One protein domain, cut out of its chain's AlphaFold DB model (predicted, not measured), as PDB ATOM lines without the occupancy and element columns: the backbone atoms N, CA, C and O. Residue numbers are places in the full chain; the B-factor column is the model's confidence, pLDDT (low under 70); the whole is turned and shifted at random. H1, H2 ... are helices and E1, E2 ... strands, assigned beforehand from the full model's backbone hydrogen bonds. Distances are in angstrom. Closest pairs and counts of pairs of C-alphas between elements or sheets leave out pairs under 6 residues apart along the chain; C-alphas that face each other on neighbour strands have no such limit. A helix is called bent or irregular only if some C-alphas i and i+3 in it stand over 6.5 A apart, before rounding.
ATOM      1  N   PHE A   3     124.043 155.796 157.208       97.00
ATOM      2  CA  PHE A   3     123.327 156.546 158.240       97.00
ATOM      3  C   PHE A   3     124.301 156.981 159.335       97.00
ATOM      4  O   PHE A   3     125.100 156.177 159.821       97.00
ATOM      5  N   VAL A   4     124.250 158.257 159.713       98.12
ATOM      6  CA  VAL A   4     125.210 158.849 160.655       98.12
ATOM      7  C   VAL A   4     124.626 158.852 162.065       98.12
ATOM      8  O   VAL A   4     123.481 159.254 162.275       98.12
ATOM      9  N   ILE A   5     125.429 158.397 163.027       98.25
ATOM     10  CA  ILE A   5     125.076 158.278 164.447       98.25
ATOM     11  C   ILE A   5     125.736 159.411 165.245       98.25
ATOM     12  O   ILE A   5     125.069 160.048 166.051       98.25
ATOM     13  N   GLU A   6     127.014 159.713 164.988       98.44
ATOM     14  CA  GLU A   6     127.753 160.803 165.644       98.44
ATOM     15  C   GLU A   6     128.701 161.508 164.663       98.44
ATOM     16  O   GLU A   6     129.143 160.909 163.684       98.44
ATOM     17  N   GLY A   7     129.069 162.760 164.953       98.06
ATOM     18  CA  GLY A   7     130.077 163.515 164.198       98.06
ATOM     19  C   GLY A   7     129.579 164.111 162.874       98.06
ATOM     20  O   GLY A   7     128.422 164.506 162.758       98.06
ATOM     21  N   ASN A  14     131.449 162.031 142.951       96.25
ATOM     22  CA  ASN A  14     131.597 162.574 141.589       96.25
ATOM     23  C   ASN A  14     132.003 164.069 141.561       96.25
ATOM     24  O   ASN A  14     131.513 164.851 140.746       96.25
ATOM     25  N   GLY A  15     132.876 164.481 142.485       96.69
ATOM     26  CA  GLY A  15     133.341 165.866 142.621       96.69
ATOM     27  C   GLY A  15     132.437 166.799 143.440       96.69
ATOM     28  O   GLY A  15     132.871 167.902 143.769       96.69
ATOM     29  N   GLU A  16     131.230 166.379 143.830       96.94
ATOM     30  CA  GLU A  16     130.340 167.151 144.704       96.94
ATOM     31  C   GLU A  16     130.545 166.772 146.173       96.94
ATOM     32  O   GLU A  16     130.566 165.593 146.521       96.94
ATOM     33  N   LYS A  17     130.702 167.768 147.053       97.81
ATOM     34  CA  LYS A  17     130.934 167.538 148.482       97.81
ATOM     35  C   LYS A  17     129.627 167.568 149.272       97.81
ATOM     36  O   LYS A  17     128.910 168.565 149.271       97.81
ATOM     37  N   HIS A  18     129.392 166.507 150.033       97.56
ATOM     38  CA  HIS A  18     128.259 166.338 150.930       97.56
ATOM     39  C   HIS A  18     128.727 166.280 152.386       97.56
ATOM     40  O   HIS A  18     129.773 165.707 152.700       97.56
ATOM     41  N   PHE A  19     127.914 166.848 153.273       98.19
ATOM     42  CA  PHE A  19     128.093 166.796 154.721       98.19
ATOM     43  C   PHE A  19     126.859 166.133 155.321       98.19
ATOM     44  O   PHE A  19     125.743 166.617 155.132       98.19
ATOM     45  N   VAL A  20     127.058 165.005 156.000       97.94
ATOM     46  CA  VAL A  20     125.974 164.203 156.569       97.94
ATOM     47  C   VAL A  20     126.144 164.154 158.083       97.94
ATOM     48  O   VAL A  20     127.184 163.748 158.605       97.94
ATOM     49  N   HIS A  21     125.109 164.591 158.788       98.50
ATOM     50  CA  HIS A  21     125.076 164.776 160.236       98.50
ATOM     51  C   HIS A  21     124.224 163.702 160.933       98.50
ATOM     52  O   HIS A  21     123.473 162.984 160.265       98.50
ATOM     53  N   PRO A  22     124.299 163.583 162.273       98.56
ATOM     54  CA  PRO A  22     123.558 162.579 163.025       98.56
ATOM     55  C   PRO A  22     122.058 162.590 162.719       98.56
ATOM     56  O   PRO A  22     121.424 163.645 162.685       98.56
ATOM     57  N   GLY A  23     121.498 161.403 162.483       97.56
ATOM     58  CA  GLY A  23     120.093 161.216 162.106       97.56
ATOM     59  C   GLY A  23     119.794 161.391 160.613       97.56
ATOM     60  O   GLY A  23     118.673 161.119 160.191       97.56
ATOM     61  N   GLN A  24     120.771 161.802 159.798       97.75
ATOM     62  CA  GLN A  24     120.628 161.876 158.344       97.75
ATOM     63  C   GLN A  24     121.085 160.582 157.663       97.75
ATOM     64  O   GLN A  24     121.870 159.793 158.199       97.75
ATOM     65  N   MET A  25     120.582 160.381 156.446       96.12
ATOM     66  CA  MET A  25     120.895 159.233 155.605       96.12
ATOM     67  C   MET A  25     121.419 159.692 154.251       96.12
ATOM     68  O   MET A  25     120.958 160.694 153.708       96.12
ATOM     69  N   LEU A  26     122.334 158.908 153.690       95.62
ATOM     70  CA  LEU A  26     122.861 159.097 152.348       95.62
ATOM     71  C   LEU A  26     122.726 157.802 151.545       95.62
ATOM     72  O   LEU A  26     123.202 156.736 151.949       95.62
ATOM     73  N   TRP A  27     122.082 157.882 150.388       95.62
ATOM     74  CA  TRP A  27     122.098 156.810 149.400       95.62
ATOM     75  C   TRP A  27     123.162 157.113 148.347       95.62
ATOM     76  O   TRP A  27     123.253 158.237 147.868       95.62
ATOM     77  N   ILE A  28     123.967 156.104 148.022       94.75
ATOM     78  CA  ILE A  28     125.055 156.201 147.050       94.75
ATOM     79  C   ILE A  28     124.770 155.149 145.974       94.75
ATOM     80  O   ILE A  28     124.738 153.961 146.313       94.75
ATOM     81  N   PRO A  29     124.519 155.558 144.720       93.00
ATOM     82  CA  PRO A  29     124.378 154.639 143.598       93.00
ATOM     83  C   PRO A  29     125.669 153.858 143.320       93.00
ATOM     84  O   PRO A  29     126.775 154.342 143.575       93.00
ATOM     85  N   GLU A  30     125.535 152.663 142.749       90.69
ATOM     86  CA  GLU A  30     126.678 151.886 142.261       90.69
ATOM     87  C   GLU A  30     127.452 152.665 141.182       90.69
ATOM     88  O   GLU A  30     126.865 153.420 140.407       90.69
ATOM     89  N   GLY A  31     128.778 152.510 141.157       90.75
ATOM     90  CA  GLY A  31     129.655 153.208 140.210       90.75
ATOM     91  C   GLY A  31     129.965 154.672 140.549       90.75
ATOM     92  O   GLY A  31     130.627 155.339 139.760       90.75
ATOM     93  N   THR A  32     129.518 155.184 141.700       94.50
ATOM     94  CA  THR A  32     129.870 156.541 142.156       94.50
ATOM     95  C   THR A  32     131.333 156.595 142.604       94.50
ATOM     96  O   THR A  32     131.759 155.770 143.412       94.50
ATOM     97  N   GLU A  33     132.098 157.582 142.132       94.56
ATOM     98  CA  GLU A  33     133.461 157.839 142.610       94.56
ATOM     99  C   GLU A  33     133.412 158.561 143.961       94.56
ATOM    100  O   GLU A  33     132.732 159.582 144.090       94.56
ATOM    101  N   LEU A  34     134.124 158.034 144.963       95.38
ATOM    102  CA  LEU A  34     134.015 158.474 146.354       95.38
ATOM    103  C   LEU A  34     135.362 158.878 146.954       95.38
ATOM    104  O   LEU A  34     136.335 158.128 146.886       95.38
ATOM    105  N   VAL A  35     135.372 160.008 147.663       97.50
ATOM    106  CA  VAL A  35     136.443 160.387 148.595       97.50
ATOM    107  C   VAL A  35     135.838 160.612 149.977       97.50
ATOM    108  O   VAL A  35     135.015 161.509 150.164       97.50
ATOM    109  N   TYR A  36     136.248 159.786 150.937       96.00
ATOM    110  CA  TYR A  36     135.787 159.848 152.324       96.00
ATOM    111  C   TYR A  36     136.596 160.862 153.139       96.00
ATOM    112  O   TYR A  36     137.817 160.949 152.999       96.00
ATOM    113  N   GLY A  37     135.928 161.585 154.036       96.69
ATOM    114  CA  GLY A  37     136.556 162.510 154.970       96.69
ATOM    115  C   GLY A  37     135.723 162.754 156.229       96.69
ATOM    116  O   GLY A  37     134.655 162.173 156.433       96.69
ATOM    117  N   GLY A  38     136.222 163.656 157.074       96.75
ATOM    118  CA  GLY A  38     135.581 164.013 158.338       96.75
ATOM    119  C   GLY A  38     135.820 162.995 159.457       96.75
ATOM    120  O   GLY A  38     136.664 162.104 159.359       96.75
ATOM    121  N   HIS A  39     135.078 163.164 160.550       98.06
ATOM    122  CA  HIS A  39     135.121 162.287 161.718       98.06
ATOM    123  C   HIS A  39     133.691 162.000 162.169       98.06
ATOM    124  O   HIS A  39     132.987 162.897 162.646       98.06
ATOM    125  N   ALA A  40     133.259 160.754 162.000       97.88
ATOM    126  CA  ALA A  40     131.901 160.328 162.292       97.88
ATOM    127  C   ALA A  40     131.835 158.860 162.707       97.88
ATOM    128  O   ALA A  40     132.605 158.029 162.224       97.88
ATOM    129  N   LEU A  41     130.844 158.547 163.540       98.06
ATOM    130  CA  LEU A  41     130.343 157.193 163.721       98.06
ATOM    131  C   LEU A  41     129.142 157.018 162.793       98.06
ATOM    132  O   LEU A  41     128.160 157.755 162.896       98.06
ATOM    133  N   PHE A  42     129.202 156.043 161.894       97.31
ATOM    134  CA  PHE A  42     128.126 155.765 160.949       97.31
ATOM    135  C   PHE A  42     127.996 154.264 160.697       97.31
ATOM    136  O   PHE A  42     128.957 153.507 160.838       97.31
ATOM    137  N   GLY A  43     126.798 153.840 160.309       96.25
ATOM    138  CA  GLY A  43     126.560 152.512 159.763       96.25
ATOM    139  C   GLY A  43     126.331 152.579 158.258       96.25
ATOM    140  O   GLY A  43     125.924 153.610 157.716       96.25
ATOM    141  N   TYR A  44     126.594 151.471 157.572       94.94
ATOM    142  CA  TYR A  44     126.338 151.351 156.145       94.94
ATOM    143  C   TYR A  44     125.755 149.983 155.802       94.94
ATOM    144  O   TYR A  44     126.044 148.974 156.439       94.94
ATOM    145  N   VAL A  45     124.918 149.970 154.770       93.44
ATOM    146  CA  VAL A  45     124.331 148.766 154.184       93.44
ATOM    147  C   VAL A  45     124.589 148.797 152.688       93.44
ATOM    148  O   VAL A  45     124.308 149.798 152.018       93.44
ATOM    149  N   VAL A  46     125.116 147.693 152.179       91.25
ATOM    150  CA  VAL A  46     125.439 147.468 150.770       91.25
ATOM    151  C   VAL A  46     124.499 146.419 150.195       91.25
ATOM    152  O   VAL A  46     124.107 145.474 150.878       91.25
ATOM    153  N   HIS A  47     124.132 146.602 148.934       89.06
ATOM    154  CA  HIS A  47     123.410 145.609 148.157       89.06
ATOM    155  C   HIS A  47     124.065 145.515 146.775       89.06
ATOM    156  O   HIS A  47     124.285 146.566 146.172       89.06
ATOM    157  N   PRO A  48     124.338 144.304 146.267       90.00
ATOM    158  CA  PRO A  48     124.168 143.012 146.940       90.00
ATOM    159  C   PRO A  48     125.197 142.787 148.067       90.00
ATOM    160  O   PRO A  48     126.233 143.443 148.133       90.00
ATOM    161  N   GLY A  49     124.903 141.874 149.000       85.81
ATOM    162  CA  GLY A  49     125.768 141.627 150.165       85.81
ATOM    163  C   GLY A  49     127.152 141.072 149.798       85.81
ATOM    164  O   GLY A  49     128.130 141.367 150.478       85.81
ATOM    165  N   ASN A  50     127.245 140.344 148.682       89.31
ATOM    166  CA  ASN A  50     128.482 139.792 148.123       89.31
ATOM    167  C   ASN A  50     129.194 140.758 147.150       89.31
ATOM    168  O   ASN A  50     129.941 140.318 146.280       89.31
ATOM    169  N   TRP A  51     128.969 142.072 147.270       85.06
ATOM    170  CA  TRP A  51     129.537 143.083 146.366       85.06
ATOM    171  C   TRP A  51     131.058 142.969 146.188       85.06
ATOM    172  O   TRP A  51     131.550 143.205 145.088       85.06
ATOM    173  N   LYS A  52     131.785 142.574 147.242       84.88
ATOM    174  CA  LYS A  52     133.235 142.348 147.199       84.88
ATOM    175  C   LYS A  52     133.623 141.268 146.191       84.88
ATOM    176  O   LYS A  52     134.470 141.510 145.340       84.88
ATOM    177  N   GLU A  53     132.953 140.116 146.243       89.56
ATOM    178  CA  GLU A  53     133.190 138.992 145.328       89.56
ATOM    179  C   GLU A  53     132.879 139.383 143.881       89.56
ATOM    180  O   GLU A  53     133.660 139.095 142.978       89.56
ATOM    181  N   LEU A  54     131.770 140.102 143.662       86.94
ATOM    182  CA  LEU A  54     131.360 140.564 142.330       86.94
ATOM    183  C   LEU A  54     132.361 141.537 141.692       86.94
ATOM    184  O   LEU A  54     132.441 141.604 140.468       86.94
ATOM    185  N   HIS A  55     133.122 142.267 142.510       82.94
ATOM    186  CA  HIS A  55     134.124 143.236 142.064       82.94
ATOM    187  C   HIS A  55     135.567 142.720 142.190       82.94
ATOM    188  O   HIS A  55     136.503 143.471 141.922       82.94
ATOM    189  N   GLY A  56     135.762 141.453 142.578       85.50
ATOM    190  CA  GLY A  56     137.087 140.834 142.701       85.50
ATOM    191  C   GLY A  56     137.963 141.422 143.814       85.50
ATOM    192  O   GLY A  56     139.181 141.463 143.666       85.50
TER     193      GLY A  56
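AT A GLANCE: This is residues 3 to 7 and 14 to 56 of the 58 residues of the protein "Ethanolamine utilization protein EutQ" of Vibrio parahaemolyticus (UniProt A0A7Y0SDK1). A long strand, E3, is sharply bent, and the short strand E1 pairs with its residues 40 to 43 as a small two-stranded ribbon; beyond this ribbon, E2 and the unnamed residues 21 to 33 make a wide, loose loop that leads back to the start of E3. At the far end a tail sticks out, residues 48 to 56, with the one-turn helix H1 in it. The printed part has 48 residues with three named strands and one named helix, in the order E1, E2, E3, H1 along the chain; the sheet has the order E1 - E3 and is antiparallel, and E2 pairs with no named strand. The class is mostly strand, with strands holding 21 and the helix 4 of the 25 residues in named elements. The whole is loose, with a radius of gyration of the C-alphas of 12.3 A and spans of 32 by 23 by 15 A.

IN THESE COORDINATES: E3, residues 34 to 44, is the longest strand by residues, with 11; it measures 14.3 A from first to last C-alpha and bends by 128 degrees at residue 41. It begins at C-alpha 34 at (134.015, 158.474, 146.354) and ends at C-alpha 44 at (126.338, 151.351, 156.145). Its neighbour E1, residues 3 to 7, is 11.4 A long and begins at C-alpha 3, the first one printed, at (123.327, 156.546, 158.240). E2, residues 16 to 20, is 13.0 A long. H1, residues 51 to 54, is 5.1 A long and ends at C-alpha 54 at (131.360, 140.564, 142.330).

HOW THE PARTS SIT: E1 and E3 are antiparallel neighbours. C-alphas that face each other include those of Val 4 and Phe 42, 4.3 A apart, and those of Gly 7 and Ala 40, 4.1 A apart. Across the pair, N 5 and O 41 are within hydrogen-bond range at 2.8 A, and so are N 43 and O 3 at 2.9 A. Residue 41, where E3 bends, is also within hydrogen-bond range of Glu 6, with N 41 and O 6 at 2.9 A. E1 and E2 have 1 pair of C-alphas within 8 A, those of Val 4 and Val 20, 6.8 A apart, and their centres are 13.6 A apart. E2 and E3 are near each other, with no pair of C-alphas within 8 A but 12 pairs within 10 A. H1 is apart from E1 and from E2. With 4 residues H1 is too short for any pair of O i and N i+4 inside it; its 1 pair of O i and N i+3 is within hydrogen-bond range.

THE WHOLE: The two C-alphas farthest apart are those of Gly 23 and Gly 56, at 32.9 A. Residues 48 to 56, of which 51 to 54 belong to H1, stand free. Without them the body of 39 residues spans 26 by 23 by 12 A, with a radius of gyration of 10.4 A. Residues 8 to 13 are cut out and not printed, and C-alphas 7 and 14 across this cut are 22.7 A apart; the link E1 to E2 runs across it. Of the links that are printed whole, E2 to E3 is long, with 13 residues, 21 to 33, whose C-alphas lie 6 to 14 A from the mean of the C-alphas, and E3 to H1 is short, with 6 residues. The mean pLDDT of the printed part is 94.3, that of H1 is 87, and no printed residue is under 70.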